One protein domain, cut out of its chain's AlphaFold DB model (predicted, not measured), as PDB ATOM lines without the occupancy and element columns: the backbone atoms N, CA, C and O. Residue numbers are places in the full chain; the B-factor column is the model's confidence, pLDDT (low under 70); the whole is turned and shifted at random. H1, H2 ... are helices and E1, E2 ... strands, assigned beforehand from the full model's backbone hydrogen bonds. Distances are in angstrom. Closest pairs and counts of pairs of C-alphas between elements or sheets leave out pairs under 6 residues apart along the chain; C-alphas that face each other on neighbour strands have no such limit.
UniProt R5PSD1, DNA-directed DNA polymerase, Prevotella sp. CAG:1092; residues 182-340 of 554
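Overview. This is residues 182 to 340 of the 554 residues of the protein "DNA-directed DNA polymerase" of Prevotella sp. CAG:1092 (UniProt R5PSD1). Two lobes are joined by a long two-stranded antiparallel ribbon, E3 and E4. One lobe is a small three-stranded sheet, E1, E2 and E5, with H2 across one face and H1 beyond H2; the other holds H3 and H4, set crosswise near the other end of the ribbon, with the long loops of residues 252 to 278 and 293 to 312. The printed part has 159 residues, with four named helices and five named strands in the order E1 H1 H2 E2 E3 H3 H4 E4 E5; the first sheet has the order E1 - E2 - E5, all antiparallel. The class is mixed, helices and strands, with 70 residues, under half, in named elements. The whole is loose, with a radius of gyration of the C-alphas of 19.4 A and spans of 54 by 46 by 35 A.

Along the chain. E1, residues 182 to 184, begins at C-alpha 182 at (103.812, 145.541, 148.228). H1 is residues 189 to 197, 12.9 A long, and H2 is residues 210 to 217, 10.2 A. E2 is residues 227 to 232, 16.3 A, and E3 is residues 242 to 251, 27.3 A, ending at C-alpha 251 at (141.203, 151.849, 134.884). H3 is residues 279 to 292, 20.2 A, and H4 is residues 313 to 320, 10.5 A. E4 is residues 325 to 332, 22.6 A, and E5, residues 334 to 337, ends at C-alpha 337 at (108.352, 152.070, 154.337).

Arrangement. E2 is the inner strand: N 183 of E1 and O 228 are 2.9 A apart, and N 337 of E5 and O 229 are 2.8 A apart, both within hydrogen-bond range. H2 is on this sheet at a height of 7.9 A, over E2 and across the strands at 80 degrees on the local plane; the closest C-alphas of H2 and E2 are those of Trp 211 and Ile 228, 5.8 A apart. H1 and H2 only just touch, with 3 pairs of C-alphas within 8 A, the closest those of Ile 189 and Tyr 212, 7.0 A apart. E4 runs on into E5 across a break of 1 residue, at 49 degrees. E3 and E4 are antiparallel, with N 243 and O 331 2.9 A apart and N 325 and O 249 2.8 A apart, within hydrogen-bond range. The closest C-alphas of E3 and H3 are those of Tyr 248 and Asn 280, 5.9 A apart. H3 touches H4 with residues 283 to 287 alone, about perpendicular at 88 degrees; the C-alphas of Tyr 287 and Lys 313 are the closest, 6.7 A apart. H4 and E4 are near each other, with 5 pairs of C-alphas within 10 A. Every O i to N i+4 pair is within hydrogen-bond range in H2, H3 and H4, and 4 of 5 are in H1.

Size, cuts and confidence. The two C-alphas farthest apart are those of Lys 303 and Glu 340, at 57.6 A. The printed part has no cut. The links H1 to H2, E3 to H3 and H3 to H4 are long. The mean pLDDT of the printed part is 89.1, and residues 301 to 308 are under 70.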
ATOM      1  N   VAL A 182     103.544 146.731 147.420       92.75
ATOM      2  CA  VAL A 182     103.812 145.541 148.228       92.75
ATOM      3  C   VAL A 182     104.672 144.561 147.431       92.75
ATOM      4  O   VAL A 182     104.216 143.970 146.447       92.75
ATOM      5  N   GLY A 183     105.923 144.374 147.848       94.19
ATOM      6  CA  GLY A 183     106.834 143.381 147.282       94.19
ATOM      7  C   GLY A 183     106.951 142.155 148.183       94.19
ATOM      8  O   GLY A 183     107.270 142.293 149.356       94.19
ATOM      9  N   LYS A 184     106.721 140.953 147.640       94.62
ATOM     10  CA  LYS A 184     106.887 139.692 148.385       94.62
ATOM     11  C   LYS A 184     108.196 139.005 148.018       94.62
ATOM     12  O   LYS A 184     108.447 138.768 146.831       94.62
ATOM     13  N   ILE A 185     108.983 138.634 149.022       96.00
ATOM     14  CA  ILE A 185     110.200 137.833 148.869       96.00
ATOM     15  C   ILE A 185     109.795 136.395 148.542       96.00
ATOM     16  O   ILE A 185     109.028 135.766 149.268       96.00
ATOM     17  N   LYS A 186     110.269 135.873 147.408       95.50
ATOM     18  CA  LYS A 186     109.889 134.547 146.881       95.50
ATOM     19  C   LYS A 186     111.037 133.545 146.819       95.50
ATOM     20  O   LYS A 186     110.788 132.365 146.624       95.50
ATOM     21  N   THR A 187     112.263 134.027 146.932       94.88
ATOM     22  CA  THR A 187     113.539 133.301 146.841       94.88
ATOM     23  C   THR A 187     114.553 134.003 147.738       94.88
ATOM     24  O   THR A 187     114.327 135.168 148.091       94.88
ATOM     25  N   SER A 188     115.674 133.348 148.047       94.81
ATOM     26  CA  SER A 188     116.775 133.974 148.789       94.81
ATOM     27  C   SER A 188     117.369 135.179 148.039       94.81
ATOM     28  O   SER A 188     117.176 135.341 146.824       94.81
ATOM     29  N   ILE A 189     118.086 136.042 148.768       95.12
ATOM     30  CA  ILE A 189     118.815 137.181 148.193       95.12
ATOM     31  C   ILE A 189     119.907 136.689 147.231       95.12
ATOM     32  O   ILE A 189     120.114 137.284 146.172       95.12
ATOM     33  N   GLU A 190     120.589 135.600 147.581       94.06
ATOM     34  CA  GLU A 190     121.642 134.967 146.788       94.06
ATOM     35  C   GLU A 190     121.083 134.458 145.455       94.06
ATOM     36  O   GLU A 190     121.558 134.884 144.399       94.06
ATOM     37  N   ASP A 191     119.998 133.678 145.489       94.50
ATOM     38  CA  ASP A 191     119.336 133.181 144.276       94.50
ATOM     39  C   ASP A 191     118.831 134.332 143.405       94.50
ATOM     40  O   ASP A 191     118.896 134.279 142.175       94.50
ATOM     41  N   TYR A 192     118.307 135.397 144.019       94.88
ATOM     42  CA  TYR A 192     117.874 136.586 143.290       94.88
ATOM     43  C   TYR A 192     119.053 137.253 142.561       94.88
ATOM     44  O   TYR A 192     118.956 137.542 141.363       94.88
ATOM     45  N   LYS A 193     120.195 137.442 143.240       92.19
ATOM     46  CA  LYS A 193     121.415 138.015 142.644       92.19
ATOM     47  C   LYS A 193     121.928 137.165 141.483       92.19
ATOM     48  O   LYS A 193     122.304 137.724 140.451       92.19
ATOM     49  N   GLU A 194     121.928 135.842 141.626       92.38
ATOM     50  CA  GLU A 194     122.323 134.917 140.559       92.38
ATOM     51  C   GLU A 194     121.356 134.967 139.378       92.38
ATOM     52  O   GLU A 194     121.780 135.111 138.228       92.38
ATOM     53  N   ASN A 195     120.051 134.962 139.647       90.19
ATOM     54  CA  ASN A 195     119.028 135.101 138.619       90.19
ATOM     55  C   ASN A 195     119.184 136.403 137.826       90.19
ATOM     56  O   ASN A 195     119.050 136.388 136.603       90.19
ATOM     57  N   CYS A 196     119.512 137.520 138.476       89.19
ATOM     58  CA  CYS A 196     119.746 138.792 137.790       89.19
ATOM     59  C   CYS A 196     120.953 138.782 136.837       89.19
ATOM     60  O   CYS A 196     121.018 139.650 135.962       89.19
ATOM     61  N   ARG A 197     121.890 137.831 136.975       86.00
ATOM     62  CA  ARG A 197     123.014 137.644 136.036       86.00
ATOM     63  C   ARG A 197     122.611 136.862 134.787       86.00
ATOM     64  O   ARG A 197     123.280 136.967 133.764       86.00
ATOM     65  N   GLN A 198     121.525 136.099 134.855       87.75
ATOM     66  CA  GLN A 198     121.033 135.319 133.727       87.75
ATOM     67  C   GLN A 198     120.314 136.203 132.698       87.75
ATOM     68  O   GLN A 198     119.701 137.232 133.017       87.75
ATOM     69  N   LEU A 199     120.347 135.757 131.442       86.75
ATOM     70  CA  LEU A 199     119.566 136.343 130.361       86.75
ATOM     71  C   LEU A 199     118.149 135.755 130.347       86.75
ATOM     72  O   LEU A 199     117.902 134.615 130.740       86.75
ATOM     73  N   THR A 200     117.196 136.562 129.905       85.12
ATOM     74  CA  THR A 200     115.856 136.114 129.524       85.12
ATOM     75  C   THR A 200     115.929 135.299 128.233       85.12
ATOM     76  O   THR A 200     116.916 135.377 127.503       85.12
ATOM     77  N   ALA A 201     114.856 134.578 127.896       79.62
ATOM     78  CA  ALA A 201     114.746 133.878 126.611       79.62
ATOM     79  C   ALA A 201     114.970 134.807 125.397       79.62
ATOM     80  O   ALA A 201     115.465 134.370 124.367       79.62
ATOM     81  N   GLY A 202     114.663 136.103 125.536       75.50
ATOM     82  CA  GLY A 202     114.923 137.128 124.520       75.50
ATOM     83  C   GLY A 202     116.340 137.718 124.539       75.50
ATOM     84  O   GLY A 202     116.561 138.759 123.925       75.50
ATOM     85  N   GLY A 203     117.280 137.131 125.288       76.81
ATOM     86  CA  GLY A 203     118.684 137.554 125.334       76.81
ATOM     87  C   GLY A 203     118.966 138.830 126.138       76.81
ATOM     88  O   GLY A 203     120.086 139.325 126.123       76.81
ATOM     89  N   THR A 204     117.983 139.381 126.859       79.75
ATOM     90  CA  THR A 204     118.181 140.569 127.716       79.75
ATOM     91  C   THR A 204     118.365 140.166 129.175       79.75
ATOM     92  O   THR A 204     117.707 139.238 129.637       79.75
ATOM     93  N   LYS A 205     119.221 140.854 129.938       83.38
ATOM     94  CA  LYS A 205     119.411 140.572 131.375       83.38
ATOM     95  C   LYS A 205     118.083 140.718 132.145       83.38
ATOM     96  O   LYS A 205     117.387 141.724 131.955       83.38
ATOM     97  N   LYS A 206     117.766 139.789 133.062       86.12
ATOM     98  CA  LYS A 206     116.530 139.834 133.881       86.12
ATOM     99  C   LYS A 206     116.380 141.167 134.640       86.12
ATOM    100  O   LYS A 206     117.373 141.812 134.985       86.12
ATOM    101  N   ALA A 207     115.139 141.606 134.857       85.69
ATOM    102  CA  ALA A 207     114.836 142.886 135.502       85.69
ATOM    103  C   ALA A 207     115.168 142.875 137.003       85.69
ATOM    104  O   ALA A 207     115.002 141.859 137.677       85.69
ATOM    105  N   ARG A 208     115.607 144.030 137.514       92.69
ATOM    106  CA  ARG A 208     115.839 144.265 138.943       92.69
ATOM    107  C   ARG A 208     114.500 144.517 139.640       92.69
ATOM    108  O   ARG A 208     113.669 145.254 139.114       92.69
ATOM    109  N   GLN A 209     114.283 143.892 140.793       95.19
ATOM    110  CA  GLN A 209     113.042 143.980 141.561       95.19
ATOM    111  C   GLN A 209     113.239 144.896 142.768       95.19
ATOM    112  O   GLN A 209     114.124 144.660 143.583       95.19
ATOM    113  N   ALA A 210     112.405 145.931 142.889       96.56
ATOM    114  CA  ALA A 210     112.607 147.001 143.866       96.56
ATOM    115  C   ALA A 210     112.714 146.498 145.309       96.56
ATOM    116  O   ALA A 210     113.635 146.885 146.013       96.56
ATOM    117  N   TRP A 211     111.834 145.589 145.730       96.62
ATOM    118  CA  TRP A 211     111.827 145.090 147.105       96.62
ATOM    119  C   TRP A 211     113.078 144.280 147.473       96.62
ATOM    120  O   TRP A 211     113.556 144.384 148.598       96.62
ATOM    121  N   TYR A 212     113.649 143.532 146.524       97.12
ATOM    122  CA  TYR A 212     114.927 142.845 146.721       97.12
ATOM    123  C   TYR A 212     116.093 143.828 146.790       97.12
ATOM    124  O   TYR A 212     116.934 143.731 147.677       97.12
ATOM    125  N   GLU A 213     116.144 144.788 145.865       97.19
ATOM    126  CA  GLU A 213     117.210 145.792 145.842       97.19
ATOM    127  C   GLU A 213     117.161 146.695 147.086       97.19
ATOM    128  O   GLU A 213     118.209 147.047 147.619       97.19
ATOM    129  N   LEU A 214     115.966 147.027 147.590       97.50
ATOM    130  CA  LEU A 214     115.784 147.766 148.844       97.50
ATOM    131  C   LEU A 214     116.264 146.947 150.045       97.50
ATOM    132  O   LEU A 214     117.006 147.479 150.864       97.50
ATOM    133  N   ALA A 215     115.917 145.657 150.123       96.56
ATOM    134  CA  ALA A 215     116.413 144.778 151.183       96.56
ATOM    135  C   ALA A 215     117.949 144.676 151.175       96.56
ATOM    136  O   ALA A 215     118.572 144.743 152.230       96.56
ATOM    137  N   ILE A 216     118.568 144.586 149.991       96.12
ATOM    138  CA  ILE A 216     120.032 144.573 149.842       96.12
ATOM    139  C   ILE A 216     120.643 145.916 150.266       96.12
ATOM    140  O   ILE A 216     121.614 145.928 151.018       96.12
ATOM    141  N   ARG A 217     120.096 147.042 149.785       95.94
ATOM    142  CA  ARG A 217     120.607 148.396 150.062       95.94
ATOM    143  C   ARG A 217     120.529 148.742 151.547       95.94
ATOM    144  O   ARG A 217     121.485 149.284 152.091       95.94
ATOM    145  N   ASP A 218     119.403 148.421 152.174       94.81
ATOM    146  CA  ASP A 218     119.120 148.734 153.577       94.81
ATOM    147  C   ASP A 218     119.641 147.639 154.530       94.81
ATOM    148  O   ASP A 218     119.445 147.736 155.739       94.81
ATOM    149  N   ASN A 219     120.306 146.605 153.995       94.38
ATOM    150  CA  ASN A 219     120.856 145.462 154.728       94.38
ATOM    151  C   ASN A 219     119.828 144.773 155.651       94.38
ATOM    152  O   ASN A 219     120.092 144.492 156.821       94.38
ATOM    153  N   ILE A 220     118.635 144.522 155.112       92.81
ATOM    154  CA  ILE A 220     117.513 143.919 155.835       92.81
ATOM    155  C   ILE A 220     117.601 142.403 155.719       92.81
ATOM    156  O   ILE A 220     117.692 141.856 154.617       92.81
ATOM    157  N   SER A 221     117.525 141.720 156.858       93.00
ATOM    158  CA  SER A 221     117.365 140.269 156.880       93.00
ATOM    159  C   SER A 221     115.941 139.916 156.456       93.00
ATOM    160  O   SER A 221     114.986 140.362 157.086       93.00
ATOM    161  N   VAL A 222     115.810 139.151 155.371       93.38
ATOM    162  CA  VAL A 222     114.518 138.745 154.810       93.38
ATOM    163  C   VAL A 222     114.468 137.241 154.579       93.38
ATOM    164  O   VAL A 222     115.441 136.631 154.134       93.38
ATOM    165  N   ASN A 223     113.303 136.660 154.828       93.81
ATOM    166  CA  ASN A 223     112.962 135.269 154.582       93.81
ATOM    167  C   ASN A 223     111.962 135.145 153.425       93.81
ATOM    168  O   ASN A 223     111.295 136.099 153.019       93.81
ATOM    169  N   MET A 224     111.835 133.937 152.873       93.75
ATOM    170  CA  MET A 224     110.792 133.647 151.887       93.75
ATOM    171  C   MET A 224     109.406 133.848 152.510       93.75
ATOM    172  O   MET A 224     109.096 133.262 153.541       93.75
ATOM    173  N   GLY A 225     108.561 134.638 151.849       92.50
ATOM    174  CA  GLY A 225     107.238 135.022 152.345       92.50
ATOM    175  C   GLY A 225     107.188 136.433 152.930       92.50
ATOM    176  O   GLY A 225     106.104 137.026 152.923       92.50
ATOM    177  N   ASP A 226     108.332 136.995 153.333       95.00
ATOM    178  CA  ASP A 226     108.398 138.346 153.890       95.00
ATOM    179  C   ASP A 226     107.913 139.386 152.883       95.00
ATOM    180  O   ASP A 226     108.048 139.249 151.657       95.00
ATOM    181  N   THR A 227     107.329 140.447 153.428       94.56
ATOM    182  CA  THR A 227     106.766 141.548 152.660       94.56
ATOM    183  C   THR A 227     107.570 142.815 152.911       94.56
ATOM    184  O   THR A 227     107.872 143.154 154.048       94.56
ATOM    185  N   ILE A 228     107.914 143.511 151.832       95.94
ATOM    186  CA  ILE A 228     108.574 144.813 151.854       95.94
ATOM    187  C   ILE A 228     107.613 145.830 151.252       95.94
ATOM    188  O   ILE A 228     107.208 145.706 150.089       95.94
ATOM    189  N   TYR A 229     107.285 146.847 152.038       95.62
ATOM    190  CA  TYR A 229     106.481 147.983 151.610       95.62
ATOM    191  C   TYR A 229     107.386 149.108 151.125       95.62
ATOM    192  O   TYR A 229     108.433 149.380 151.713       95.62
ATOM    193  N   TYR A 230     107.016 149.754 150.026       96.31
ATOM    194  CA  TYR A 230     107.801 150.849 149.468       96.31
ATOM    195  C   TYR A 230     106.943 151.794 148.635       96.31
ATOM    196  O   TYR A 230     105.906 151.404 148.101       96.31
ATOM    197  N   ILE A 231     107.394 153.035 148.478       96.50
ATOM    198  CA  ILE A 231     106.741 154.034 147.624       96.50
ATOM    199  C   ILE A 231     107.708 154.572 146.582       96.50
ATOM    200  O   ILE A 231     108.914 154.652 146.816       96.50
ATOM    201  N   ASN A 232     107.183 154.925 145.411       97.19
ATOM    202  CA  ASN A 232     107.978 155.578 144.381       97.19
ATOM    203  C   ASN A 232     108.180 157.055 144.734       97.19
ATOM    204  O   ASN A 232     107.208 157.754 144.995       97.19
ATOM    205  N   THR A 233     109.418 157.528 144.659       96.69
ATOM    206  CA  THR A 233     109.853 158.903 144.956       96.69
ATOM    207  C   THR A 233     110.554 159.549 143.753       96.69
ATOM    208  O   THR A 233     111.273 160.536 143.872       96.69
ATOM    209  N   GLY A 234     110.390 158.970 142.559       93.94
ATOM    210  CA  GLY A 234     110.973 159.505 141.333       93.94
ATOM    211  C   GLY A 234     110.411 160.874 140.950       93.94
ATOM    212  O   GLY A 234     109.272 161.208 141.249       93.94
ATOM    213  N   SER A 235     111.197 161.646 140.204       88.94
ATOM    214  CA  SER A 235     110.828 163.007 139.785       88.94
ATOM    215  C   SER A 235     110.015 163.088 138.491       88.94
ATOM    216  O   SER A 235     109.653 164.180 138.063       88.94
ATOM    217  N   LYS A 236     109.770 161.959 137.817       92.56
ATOM    218  CA  LYS A 236     109.037 161.902 136.546       92.56
ATOM    219  C   LYS A 236     107.956 160.839 136.614       92.56
ATOM    220  O   LYS A 236     108.202 159.747 137.130       92.56
ATOM    221  N   LYS A 237     106.833 161.071 135.933       91.50
ATOM    222  CA  LYS A 237     105.799 160.050 135.667       91.50
ATOM    223  C   LYS A 237     106.350 158.677 135.241       91.50
ATOM    224  O   LYS A 237     105.839 157.645 135.661       91.50
ATOM    225  N   ALA A 238     107.379 158.657 134.390       91.81
ATOM    226  CA  ALA A 238     107.951 157.428 133.831       91.81
ATOM    227  C   ALA A 238     109.029 156.767 134.712       91.81
ATOM    228  O   ALA A 238     109.604 155.757 134.305       91.81
ATOM    229  N   SER A 239     109.337 157.318 135.892       91.50
ATOM    230  CA  SER A 239     110.349 156.746 136.780       91.50
ATOM    231  C   SER A 239     109.918 155.360 137.278       91.50
ATOM    232  O   SER A 239     108.921 155.201 137.991       91.50
ATOM    233  N   SER A 240     110.684 154.329 136.918       92.75
ATOM    234  CA  SER A 240     110.562 153.001 137.524       92.75
ATOM    235  C   SER A 240     111.036 153.040 138.975       92.75
ATOM    236  O   SER A 240     111.811 153.918 139.342       92.75
ATOM    237  N   ASP A 241     110.586 152.102 139.809       95.75
ATOM    238  CA  ASP A 241     110.962 152.066 141.233       95.75
ATOM    239  C   ASP A 241     112.467 151.842 141.406       95.75
ATOM    240  O   ASP A 241     113.127 152.531 142.181       95.75
ATOM    241  N   VAL A 242     113.019 150.942 140.593       95.62
ATOM    242  CA  VAL A 242     114.457 150.760 140.412       95.62
ATOM    243  C   VAL A 242     114.800 150.776 138.930       95.62
ATOM    244  O   VAL A 242     114.003 150.350 138.088       95.62
ATOM    245  N   GLN A 243     115.983 151.274 138.594       91.81
ATOM    246  CA  GLN A 243     116.496 151.296 137.230       91.81
ATOM    247  C   GLN A 243     117.904 150.710 137.201       91.81
ATOM    248  O   GLN A 243     118.778 151.142 137.946       91.81
ATOM    249  N   ARG A 244     118.134 149.743 136.308       90.06
ATOM    250  CA  ARG A 244     119.486 149.281 135.987       90.06
ATOM    251  C   ARG A 244     120.099 150.225 134.961       90.06
ATOM    252  O   ARG A 244     119.526 150.415 133.888       90.06
ATOM    253  N   VAL A 245     121.263 150.771 135.281       89.31
ATOM    254  CA  VAL A 245     122.061 151.606 134.386       89.31
ATOM    255  C   VAL A 245     123.454 151.008 134.276       89.31
ATOM    256  O   VAL A 245     124.110 150.766 135.284       89.31
ATOM    257  N   THR A 246     123.909 150.785 133.049       89.25
ATOM    258  CA  THR A 246     125.289 150.383 132.773       89.25
ATOM    259  C   THR A 246     126.209 151.569 133.057       89.25
ATOM    260  O   THR A 246     126.069 152.606 132.408       89.25
ATOM    261  N   ARG A 247     127.117 151.459 134.029       91.94
ATOM    262  CA  ARG A 247     128.179 152.443 134.289       91.94
ATOM    263  C   ARG A 247     129.430 152.027 133.534       91.94
ATOM    264  O   ARG A 247     129.922 150.923 133.741       91.94
ATOM    265  N   TYR A 248     129.946 152.934 132.718       93.44
ATOM    266  CA  TYR A 248     131.187 152.767 131.978       93.44
ATOM    267  C   TYR A 248     132.338 153.436 132.715       93.44
ATOM    268  O   TYR A 248     132.185 154.549 133.219       93.44
ATOM    269  N   TYR A 249     133.490 152.775 132.748       93.00
ATOM    270  CA  TYR A 249     134.704 153.300 133.364       93.00
ATOM    271  C   TYR A 249     135.952 152.734 132.686       93.00
ATOM    272  O   TYR A 249     135.926 151.668 132.072       93.00
ATOM    273  N   TYR A 250     137.069 153.440 132.805       91.00
ATOM    274  CA  TYR A 250     138.392 152.890 132.514       91.00
ATOM    275  C   TYR A 250     139.208 152.798 133.802       91.00
ATOM    276  O   TYR A 250     138.867 153.405 134.817       91.00
ATOM    277  N   ILE A 251     140.276 152.007 133.764       89.62
ATOM    278  CA  ILE A 251     141.203 151.849 134.884       89.62
ATOM    279  C   ILE A 251     142.451 152.670 134.572       89.62
ATOM    280  O   ILE A 251     143.062 152.489 133.517       89.62
ATOM    281  N   ASP A 252     142.806 153.592 135.463       85.38
ATOM    282  CA  ASP A 252     144.031 154.376 135.328       85.38
ATOM    283  C   ASP A 252     145.290 153.553 135.678       85.38
ATOM    284  O   ASP A 252     145.226 152.400 136.113       85.38
ATOM    285  N   LYS A 253     146.473 154.152 135.504       83.38
ATOM    286  CA  LYS A 253     147.765 153.496 135.785       83.38
ATOM    287  C   LYS A 253     147.939 153.074 137.251       83.38
ATOM    288  O   LYS A 253     148.789 152.237 137.532       83.38
ATOM    289  N   ASN A 254     147.154 153.645 138.161       84.94
ATOM    290  CA  ASN A 254     147.180 153.366 139.592       84.94
ATOM    291  C   ASN A 254     146.069 152.387 140.011       84.94
ATOM    292  O   ASN A 254     145.898 152.133 141.202       84.94
ATOM    293  N   GLY A 255     145.300 151.846 139.059       84.50
ATOM    294  CA  GLY A 255     144.189 150.939 139.335       84.50
ATOM    295  C   GLY A 255     142.882 151.638 139.723       84.50
ATOM    296  O   GLY A 255     141.932 150.958 140.105       84.50
ATOM    297  N   LYS A 256     142.801 152.971 139.639       88.25
ATOM    298  CA  LYS A 256     141.598 153.730 139.990       88.25
ATOM    299  C   LYS A 256     140.598 153.716 138.840       88.25
ATOM    300  O   LYS A 256     140.951 153.958 137.686       88.25
ATOM    301  N   GLU A 257     139.336 153.477 139.176       91.44
ATOM    302  CA  GLU A 257     138.230 153.589 138.231       91.44
ATOM    303  C   GLU A 257     137.929 155.056 137.935       91.44
ATOM    304  O   GLU A 257     137.704 155.856 138.849       91.44
ATOM    305  N   ILE A 258     137.900 155.398 136.652       89.19
ATOM    306  CA  ILE A 258     137.520 156.720 136.178       89.19
ATOM    307  C   ILE A 258     136.280 156.602 135.298       89.19
ATOM    308  O   ILE A 258     136.289 155.937 134.262       89.19
ATOM    309  N   ASP A 259     135.215 157.279 135.713       89.56
ATOM    310  CA  ASP A 259     133.892 157.269 135.087       89.56
ATOM    311  C   ASP A 259     133.479 158.649 134.546       89.56
ATOM    312  O   ASP A 259     132.304 158.906 134.265       89.56
ATOM    313  N   PHE A 260     134.454 159.535 134.330       90.38
ATOM    314  CA  PHE A 260     134.284 160.814 133.647       90.38
ATOM    315  C   PHE A 260     135.066 160.870 132.334       90.38
ATOM    316  O   PHE A 260     136.085 160.204 132.150       90.38
ATOM    317  N   ALA A 261     134.574 161.681 131.399       88.31
ATOM    318  CA  ALA A 261     135.264 161.931 130.142       88.31
ATOM    319  C   ALA A 261     136.539 162.748 130.390       88.31
ATOM    320  O   ALA A 261     136.526 163.683 131.190       88.31
ATOM    321  N   THR A 262     137.615 162.437 129.674       87.44
ATOM    322  CA  THR A 262     138.891 163.159 129.761       87.44
ATOM    323  C   THR A 262     139.244 163.881 128.474       87.44
ATOM    324  O   THR A 262     138.798 163.511 127.386       87.44
ATOM    325  N   ASN A 263     140.045 164.933 128.617       83.81
ATOM    326  CA  ASN A 263     140.734 165.598 127.519       83.81
ATOM    327  C   ASN A 263     141.965 164.776 127.087       83.81
ATOM    328  O   ASN A 263     142.333 163.795 127.736       83.81
ATOM    329  N   GLU A 264     142.611 165.178 125.991       79.38
ATOM    330  CA  GLU A 264     143.807 164.503 125.454       79.38
ATOM    331  C   GLU A 264     144.990 164.503 126.438       79.38
ATOM    332  O   GLU A 264     145.801 163.582 126.435       79.38
ATOM    333  N   ASP A 265     145.051 165.501 127.321       77.75
ATOM    334  CA  ASP A 265     146.047 165.624 128.390       77.75
ATOM    335  C   ASP A 265     145.718 164.786 129.646       77.75
ATOM    336  O   ASP A 265     146.482 164.785 130.612       77.75
ATOM    337  N   GLY A 266     144.588 164.068 129.650       73.81
ATOM    338  CA  GLY A 266     144.117 163.258 130.775       73.81
ATOM    339  C   GLY A 266     143.341 164.026 131.852       73.81
ATOM    340  O   GLY A 266     142.890 163.412 132.819       73.81
ATOM    341  N   SER A 267     143.141 165.339 131.704       83.00
ATOM    342  CA  SER A 267     142.336 166.133 132.642       83.00
ATOM    343  C   SER A 267     140.825 165.870 132.481       83.00
ATOM    344  O   SER A 267     140.376 165.536 131.378       83.00
ATOM    345  N   PRO A 268     140.002 166.008 133.545       88.00
ATOM    346  CA  PRO A 268     138.552 165.848 133.444       88.00
ATOM    347  C   PRO A 268     137.934 166.871 132.488       88.00
ATOM    348  O   PRO A 268     138.145 168.077 132.610       88.00
ATOM    349  N   LYS A 269     137.110 166.397 131.558       89.88
ATOM    350  CA  LYS A 269     136.347 167.255 130.656       89.88
ATOM    351  C   LYS A 269     135.210 167.916 131.420       89.88
ATOM    352  O   LYS A 269     134.434 167.227 132.083       89.88
ATOM    353  N   THR A 270     135.059 169.229 131.283       89.06
ATOM    354  CA  THR A 270     133.978 169.986 131.922       89.06
ATOM    355  C   THR A 270     132.955 170.493 130.912       89.06
ATOM    356  O   THR A 270     133.266 170.754 129.748       89.06
ATOM    357  N   ASP A 271     131.704 170.637 131.346       87.56
ATOM    358  CA  ASP A 271     130.673 171.329 130.582       87.56
ATOM    359  C   ASP A 271     130.864 172.860 130.629       87.56
ATOM    360  O   ASP A 271     131.761 173.386 131.288       87.56
ATOM    361  N   ARG A 272     129.993 173.606 129.931       86.25
ATOM    362  CA  ARG A 272     130.037 175.082 129.898       86.25
ATOM    363  C   ARG A 272     129.842 175.744 131.270       86.25
ATOM    364  O   ARG A 272     130.092 176.936 131.391       86.25
ATOM    365  N   LYS A 273     129.356 175.003 132.269       87.25
ATOM    366  CA  LYS A 273     129.143 175.465 133.646       87.25
ATOM    367  C   LYS A 273     130.269 175.011 134.588       87.25
ATOM    368  O   LYS A 273     130.170 175.257 135.783       87.25
ATOM    369  N   GLY A 274     131.316 174.363 134.069       84.75
ATOM    370  CA  GLY A 274     132.448 173.869 134.854       84.75
ATOM    371  C   GLY A 274     132.219 172.510 135.522       84.75
ATOM    372  O   GLY A 274     133.082 172.062 136.269       84.75
ATOM    373  N   ASN A 275     131.103 171.823 135.258       89.19
ATOM    374  CA  ASN A 275     130.846 170.510 135.856       89.19
ATOM    375  C   ASN A 275     131.567 169.412 135.077       89.19
ATOM    376  O   ASN A 275     131.512 169.397 133.847       89.19
ATOM    377  N   ILE A 276     132.170 168.453 135.781       91.44
ATOM    378  CA  ILE A 276     132.795 167.275 135.168       91.44
ATOM    379  C   ILE A 276     131.745 166.481 134.376       91.44
ATOM    380  O   ILE A 276     130.652 166.199 134.867       91.44
ATOM    381  N   VAL A 277     132.072 166.122 133.135       89.75
ATOM    382  CA  VAL A 277     131.183 165.386 132.235       89.75
ATOM    383  C   VAL A 277     131.286 163.883 132.519       89.75
ATOM    384  O   VAL A 277     132.358 163.309 132.311       89.75
ATOM    385  N   PRO A 278     130.189 163.204 132.909       91.50
ATOM    386  CA  PRO A 278     130.195 161.756 133.094       91.50
ATOM    387  C   PRO A 278     130.516 161.018 131.790       91.50
ATOM    388  O   PRO A 278     130.010 161.381 130.721       91.50
ATOM    389  N   LEU A 279     131.296 159.942 131.879       91.75
ATOM    390  CA  LEU A 279     131.730 159.143 130.733       91.75
ATOM    391  C   LEU A 279     130.528 158.567 129.979       91.75
ATOM    392  O   LEU A 279     130.432 158.734 128.763       91.75
ATOM    393  N   ASN A 280     129.550 158.017 130.704       90.94
ATOM    394  CA  ASN A 280     128.274 157.548 130.156       90.94
ATOM    395  C   ASN A 280     127.611 158.565 129.219       90.94
ATOM    396  O   ASN A 280     127.174 158.212 128.125       90.94
ATOM    397  N   LYS A 281     127.545 159.832 129.647       90.62
ATOM    398  CA  LYS A 281     126.898 160.912 128.893       90.62
ATOM    399  C   LYS A 281     127.691 161.257 127.634       90.62
ATOM    400  O   LYS A 281     127.097 161.530 126.593       90.62
ATOM    401  N   SER A 282     129.022 161.238 127.724       91.50
ATOM    402  CA  SER A 282     129.901 161.467 126.575       91.50
ATOM    403  C   SER A 282     129.741 160.368 125.521       91.50
ATOM    404  O   SER A 282     129.493 160.678 124.358       91.50
ATOM    405  N   LEU A 283     129.805 159.098 125.936       92.69
ATOM    406  CA  LEU A 283     129.665 157.938 125.050       92.69
ATOM    407  C   LEU A 283     128.275 157.872 124.404       92.69
ATOM    408  O   LEU A 283     128.150 157.612 123.210       92.69
ATOM    409  N   GLU A 284     127.221 158.159 125.172       92.50
ATOM    410  CA  GLU A 284     125.851 158.210 124.658       92.50
ATOM    411  C   GLU A 284     125.662 159.328 123.630       92.50
ATOM    412  O   GLU A 284     125.091 159.098 122.564       92.50
ATOM    413  N   SER A 285     126.189 160.525 123.905       92.06
ATOM    414  CA  SER A 285     126.135 161.634 122.951       92.06
ATOM    415  C   SER A 285     126.867 161.313 121.649       92.06
ATOM    416  O   SER A 285     126.446 161.765 120.583       92.06
ATOM    417  N   GLU A 286     127.976 160.580 121.724       92.88
ATOM    418  CA  GLU A 286     128.738 160.165 120.554       92.88
ATOM    419  C   GLU A 286     127.993 159.108 119.735       92.88
ATOM    420  O   GLU A 286     127.821 159.282 118.528       92.88
ATOM    421  N   TYR A 287     127.474 158.069 120.389       93.06
ATOM    422  CA  TYR A 287     126.670 157.032 119.748       93.06
ATOM    423  C   TYR A 287     125.441 157.616 119.030       93.06
ATOM    424  O   TYR A 287     125.204 157.325 117.858       93.06
ATOM    425  N   GLU A 288     124.695 158.515 119.681       93.69
ATOM    426  CA  GLU A 288     123.525 159.160 119.074       93.69
ATOM    427  C   GLU A 288     123.897 160.105 117.918       93.69
ATOM    428  O   GLU A 288     123.144 160.233 116.948       93.69
ATOM    429  N   LYS A 289     125.078 160.740 117.960       94.50
ATOM    430  CA  LYS A 289     125.596 161.523 116.826       94.50
ATOM    431  C   LYS A 289     125.879 160.622 115.623       94.50
ATOM    432  O   LYS A 289     125.468 160.954 114.514       94.50
ATOM    433  N   LEU A 290     126.533 159.481 115.838       92.50
ATOM    434  CA  LEU A 290     126.849 158.520 114.778       92.50
ATOM    435  C   LEU A 290     125.592 157.862 114.197       92.50
ATOM    436  O   LEU A 290     125.489 157.714 112.980       92.50
ATOM    437  N   LYS A 291     124.584 157.565 115.027       92.31
ATOM    438  CA  LYS A 291     123.268 157.095 114.557       92.31
ATOM    439  C   LYS A 291     122.603 158.071 113.600       92.31
ATOM    440  O   LYS A 291     122.115 157.655 112.551       92.31
ATOM    441  N   LYS A 292     122.595 159.364 113.944       92.00
ATOM    442  CA  LYS A 292     122.028 160.419 113.086       92.00
ATOM    443  C   LYS A 292     122.747 160.518 111.744       92.00
ATOM    444  O   LYS A 292     122.109 160.822 110.743       92.00
ATOM    445  N   LEU A 293     124.049 160.237 111.727       92.31
ATOM    446  CA  LEU A 293     124.875 160.220 110.520       92.31
ATOM    447  C   LEU A 293     124.817 158.887 109.752       92.31
ATOM    448  O   LEU A 293     125.384 158.805 108.670       92.31
ATOM    449  N   ASN A 294     124.127 157.863 110.274       89.12
ATOM    450  CA  ASN A 294     124.151 156.487 109.755       89.12
ATOM    451  C   ASN A 294     125.577 155.945 109.564       89.12
ATOM    452  O   ASN A 294     125.870 155.287 108.570       89.12
ATOM    453  N   ASP A 295     126.463 156.239 110.516       91.25
ATOM    454  CA  ASP A 295     127.856 155.815 110.437       91.25
ATOM    455  C   ASP A 295     127.970 154.272 110.442       91.25
ATOM    456  O   ASP A 295     127.337 153.626 111.289       91.25
ATOM    457  N   PRO A 296     128.789 153.660 109.562       88.88
ATOM    458  CA  PRO A 296     128.983 152.208 109.510       88.88
ATOM    459  C   PRO A 296     129.361 151.566 110.849       88.88
ATOM    460  O   PRO A 296     129.072 150.395 111.083       88.88
ATOM    461  N   MET A 297     129.984 152.319 111.758       87.00
ATOM    462  CA  MET A 297     130.396 151.822 113.066       87.00
ATOM    463  C   MET A 297     129.220 151.477 113.988       87.00
ATOM    464  O   MET A 297     129.386 150.634 114.871       87.00
ATOM    465  N   VAL A 298     128.052 152.095 113.779       89.44
ATOM    466  CA  VAL A 298     126.830 151.853 114.566       89.44
ATOM    467  C   VAL A 298     125.771 151.051 113.808       89.44
ATOM    468  O   VAL A 298     124.715 150.766 114.373       89.44
ATOM    469  N   LEU A 299     126.017 150.689 112.546       87.69
ATOM    470  CA  LEU A 299     125.087 149.895 111.745       87.69
ATOM    471  C   LEU A 299     125.183 148.407 112.081       87.69
ATOM    472  O   LEU A 299     126.256 147.863 112.343       87.69
ATOM    473  N   SER A 300     124.023 147.759 112.079       82.62
ATOM    474  CA  SER A 300     123.895 146.310 112.200       82.62
ATOM    475  C   SER A 300     124.221 145.635 110.864       82.62
ATOM    476  O   SER A 300     123.738 146.072 109.822       82.62
ATOM    477  N   ASN A 301     124.992 144.544 110.904       69.69
ATOM    478  CA  ASN A 301     125.277 143.697 109.736       69.69
ATOM    479  C   ASN A 301     124.265 142.544 109.571       69.69
ATOM    480  O   ASN A 301     124.450 141.674 108.722       69.69
ATOM    481  N   ASP A 302     123.218 142.505 110.398       64.94
ATOM    482  CA  ASP A 302     122.302 141.372 110.488       64.94
ATOM    483  C   ASP A 302     121.232 141.429 109.383       64.94
ATOM    484  O   ASP A 302     120.215 142.120 109.495       64.94
ATOM    485  N   LYS A 303     121.480 140.718 108.274       53.03
ATOM    486  CA  LYS A 303     120.587 140.670 107.100       53.03
ATOM    487  C   LYS A 303     119.277 139.904 107.357       53.03
ATOM    488  O   LYS A 303     118.343 140.041 106.570       53.03
ATOM    489  N   GLY A 304     119.188 139.127 108.442       51.50
ATOM    490  CA  GLY A 304     118.035 138.270 108.751       51.50
ATOM    491  C   GLY A 304     116.893 138.967 109.497       51.50
ATOM    492  O   GLY A 304     115.792 138.429 109.574       51.50
ATOM    493  N   ASN A 305     117.118 140.170 110.039       50.56
ATOM    494  CA  ASN A 305     116.133 140.858 110.869       50.56
ATOM    495  C   ASN A 305     116.008 142.336 110.470       50.56
ATOM    496  O   ASN A 305     116.649 143.215 111.049       50.56
ATOM    497  N   LYS A 306     115.137 142.617 109.486       50.53
ATOM    498  CA  LYS A 306     114.864 143.963 108.926       50.53
ATOM    499  C   LYS A 306     114.502 145.035 109.978       50.53
ATOM    500  O   LYS A 306     114.464 146.218 109.651       50.53
ATOM    501  N   ALA A 307     114.254 144.653 111.235       55.53
ATOM    502  CA  ALA A 307     113.856 145.541 112.323       55.53
ATOM    503  C   ALA A 307     115.014 146.219 113.094       55.53
ATOM    504  O   ALA A 307     114.768 147.218 113.773       55.53
ATOM    505  N   LYS A 308     116.268 145.739 113.026       65.50
ATOM    506  CA  LYS A 308     117.389 146.317 113.806       65.50
ATOM    507  C   LYS A 308     118.438 146.976 112.914       65.50
ATOM    508  O   LYS A 308     119.453 146.378 112.584       65.50
ATOM    509  N   LYS A 309     118.214 148.250 112.578       81.50
ATOM    510  CA  LYS A 309     119.133 149.077 111.769       81.50
ATOM    511  C   LYS A 309     120.484 149.371 112.450       81.50
ATOM    512  O   LYS A 309     121.483 149.545 111.759       81.50
ATOM    513  N   TYR A 310     120.533 149.421 113.782       87.69
ATOM    514  CA  TYR A 310     121.724 149.819 114.547       87.69
ATOM    515  C   TYR A 310     122.119 148.753 115.585       87.69
ATOM    516  O   TYR A 310     121.230 148.128 116.170       87.69
ATOM    517  N   ILE A 311     123.423 148.578 115.843       88.75
ATOM    518  CA  ILE A 311     123.938 147.761 116.968       88.75
ATOM    519  C   ILE A 311     123.601 148.408 118.314       88.75
ATOM    520  O   ILE A 311     123.270 149.596 118.351       88.75
ATOM    521  N   SER A 312     123.685 147.670 119.425       88.06
ATOM    522  CA  SER A 312     123.422 148.258 120.745       88.06
ATOM    523  C   SER A 312     124.488 149.295 121.131       88.06
ATOM    524  O   SER A 312     125.606 149.290 120.614       88.06
ATOM    525  N   LYS A 313     124.134 150.214 122.042       89.06
ATOM    526  CA  LYS A 313     125.082 151.206 122.577       89.06
ATOM    527  C   LYS A 313     126.281 150.516 123.234       89.06
ATOM    528  O   LYS A 313     127.411 150.951 123.042       89.06
ATOM    529  N   ASP A 314     126.015 149.441 123.965       88.31
ATOM    530  CA  ASP A 314     127.015 148.677 124.703       88.31
ATOM    531  C   ASP A 314     127.987 147.992 123.717       88.31
ATOM    532  O   ASP A 314     129.201 148.164 123.833       88.31
ATOM    533  N   ASP A 315     127.473 147.360 122.650       89.19
ATOM    534  CA  ASP A 315     128.308 146.767 121.587       89.19
ATOM    535  C   ASP A 315     129.177 147.817 120.884       89.19
ATOM    536  O   ASP A 315     130.356 147.583 120.610       89.19
ATOM    537  N   PHE A 316     128.610 148.993 120.595       91.56
ATOM    538  CA  PHE A 316     129.354 150.104 120.007       91.56
ATOM    539  C   PHE A 316     130.508 150.550 120.911       91.56
ATOM    540  O   PHE A 316     131.627 150.730 120.425       91.56
ATOM    541  N   ILE A 317     130.249 150.715 122.211       91.00
ATOM    542  CA  ILE A 317     131.253 151.172 123.175       91.00
ATOM    543  C   ILE A 317     132.396 150.165 123.259       91.00
ATOM    544  O   ILE A 317     133.542 150.574 123.106       91.00
ATOM    545  N   HIS A 318     132.120 148.868 123.411       90.38
ATOM    546  CA  HIS A 318     133.184 147.860 123.487       90.38
ATOM    547  C   HIS A 318     133.942 147.691 122.166       90.38
ATOM    548  O   HIS A 318     135.150 147.459 122.177       90.38
ATOM    549  N   LYS A 319     133.267 147.864 121.022       90.31
ATOM    550  CA  LYS A 319     133.914 147.843 119.703       90.31
ATOM    551  C   LYS A 319     134.850 149.036 119.503       90.31
ATOM    552  O   LYS A 319     135.926 148.873 118.935       90.31
ATOM    553  N   LYS A 320     134.437 150.238 119.920       91.62
ATOM    554  CA  LYS A 320     135.213 151.475 119.727       91.62
ATOM    555  C   LYS A 320     136.278 151.692 120.797       91.62
ATOM    556  O   LYS A 320     137.354 152.199 120.492       91.62
ATOM    557  N   TYR A 321     135.972 151.313 122.031       90.94
ATOM    558  CA  TYR A 321     136.794 151.532 123.214       90.94
ATOM    559  C   TYR A 321     136.965 150.224 124.000       90.94
ATOM    560  O   TYR A 321     136.380 150.071 125.075       90.94
ATOM    561  N   PRO A 322     137.785 149.275 123.511       89.19
ATOM    562  CA  PRO A 322     137.976 147.975 124.164       89.19
ATOM    563  C   PRO A 322     138.520 148.062 125.600       89.19
ATOM    564  O   PRO A 322     138.368 147.131 126.384       89.19
ATOM    565  N   GLN A 323     139.168 149.174 125.950       89.56
ATOM    566  CA  GLN A 323     139.687 149.450 127.290       89.56
ATOM    567  C   GLN A 323     138.608 149.852 128.303       89.56
ATOM    568  O   GLN A 323     138.871 149.839 129.507       89.56
ATOM    569  N   ILE A 324     137.425 150.260 127.832       91.75
ATOM    570  CA  ILE A 324     136.314 150.627 128.704       91.75
ATOM    571  C   ILE A 324     135.683 149.351 129.245       91.75
ATOM    572  O   ILE A 324     135.291 148.451 128.500       91.75
ATOM    573  N   LYS A 325     135.564 149.311 130.566       92.00
ATOM    574  CA  LYS A 325     134.820 148.304 131.307       92.00
ATOM    575  C   LYS A 325     133.443 148.844 131.660       92.00
ATOM    576  O   LYS A 325     133.231 150.058 131.733       92.00
ATOM    577  N   ASP A 326     132.520 147.933 131.916       90.81
ATOM    578  CA  ASP A 326     131.167 148.249 132.332       90.81
ATOM    579  C   ASP A 326     130.759 147.462 133.584       90.81
ATOM    580  O   ASP A 326     131.290 146.395 133.898       90.81
ATOM    581  N   CYS A 327     129.825 148.023 134.343       88.62
ATOM    582  CA  CYS A 327     129.149 147.321 135.424       88.62
ATOM    583  C   CYS A 327     127.704 147.805 135.561       88.62
ATOM    584  O   CYS A 327     127.382 148.953 135.250       88.62
ATOM    585  N   ASP A 328     126.826 146.957 136.089       89.06
ATOM    586  CA  ASP A 328     125.445 147.345 136.369       89.06
ATOM    587  C   ASP A 328     125.364 148.136 137.684       89.06
ATOM    588  O   ASP A 328     125.745 147.634 138.740       89.06
ATOM    589  N   VAL A 329     124.803 149.344 137.629       90.31
ATOM    590  CA  VAL A 329     124.453 150.161 138.799       90.31
ATOM    591  C   VAL A 329     122.935 150.234 138.923       90.31
ATOM    592  O   VAL A 329     122.220 150.371 137.925       90.31
ATOM    593  N   VAL A 330     122.430 150.131 140.150       93.00
ATOM    594  CA  VAL A 330     120.998 150.243 140.449       93.00
ATOM    595  C   VAL A 330     120.706 151.646 140.971       93.00
ATOM    596  O   VAL A 330     121.263 152.071 141.978       93.00
ATOM    597  N   ILE A 331     119.823 152.362 140.280       92.94
ATOM    598  CA  ILE A 331     119.285 153.652 140.712       92.94
ATOM    599  C   ILE A 331     117.940 153.406 141.387       92.94
ATOM    600  O   ILE A 331     117.064 152.759 140.808       92.94
ATOM    601  N   PHE A 332     117.771 153.947 142.590       95.81
ATOM    602  CA  PHE A 332     116.535 153.869 143.357       95.81
ATOM    603  C   PHE A 332     115.716 155.141 143.146       95.81
ATOM    604  O   PHE A 332     116.167 156.230 143.479       95.81
ATOM    605  N   ASN A 333     114.497 154.991 142.634       96.62
ATOM    606  CA  ASN A 333     113.464 156.030 142.670       96.62
ATOM    607  C   ASN A 333     112.323 155.587 143.591       96.62
ATOM    608  O   ASN A 333     111.145 155.798 143.298       96.62
ATOM    609  N   CYS A 334     112.668 154.858 144.644       96.81
ATOM    610  CA  CYS A 334     111.742 154.409 145.657       96.81
ATOM    611  C   CYS A 334     112.442 154.343 147.006       96.81
ATOM    612  O   CYS A 334     113.669 154.192 147.095       96.81
ATOM    613  N   VAL A 335     111.637 154.431 148.056       96.25
ATOM    614  CA  VAL A 335     112.091 154.242 149.426       96.25
ATOM    615  C   VAL A 335     111.217 153.211 150.110       96.25
ATOM    616  O   VAL A 335     110.026 153.089 149.816       96.25
ATOM    617  N   ARG A 336     111.834 152.446 151.005       96.19
ATOM    618  CA  ARG A 336     111.140 151.471 151.829       96.19
ATOM    619  C   ARG A 336     110.342 152.192 152.913       96.19
ATOM    620  O   ARG A 336     110.847 153.131 153.521       96.19
ATOM    621  N   LEU A 337     109.137 151.704 153.169       95.38
ATOM    622  CA  LEU A 337     108.352 152.070 154.337       95.38
ATOM    623  C   LEU A 337     108.600 151.046 155.459       95.38
ATOM    624  O   LEU A 337     108.600 149.840 155.187       95.38
ATOM    625  N   PRO A 338     108.852 151.493 156.699       92.56
ATOM    626  CA  PRO A 338     108.828 150.629 157.876       92.56
ATOM    627  C   PRO A 338     107.464 149.943 158.037       92.56
ATOM    628  O   PRO A 338     106.436 150.538 157.710       92.56
ATOM    629  N   ASN A 339     107.453 148.704 158.535       91.25
ATOM    630  CA  ASN A 339     106.202 147.964 158.742       91.25
ATOM    631  C   ASN A 339     105.342 148.650 159.804       91.25
ATOM    632  O   ASN A 339     104.128 148.685 159.665       91.25
ATOM    633  N   GLU A 340     105.979 149.286 160.785       91.75
ATOM    634  CA  GLU A 340     105.334 150.041 161.855       91.75
ATOM    635  C   GLU A 340     104.461 151.178 161.312       91.75
ATOM    636  O   GLU A 340     103.430 151.464 161.892       91.75
TER     637      GLU A 340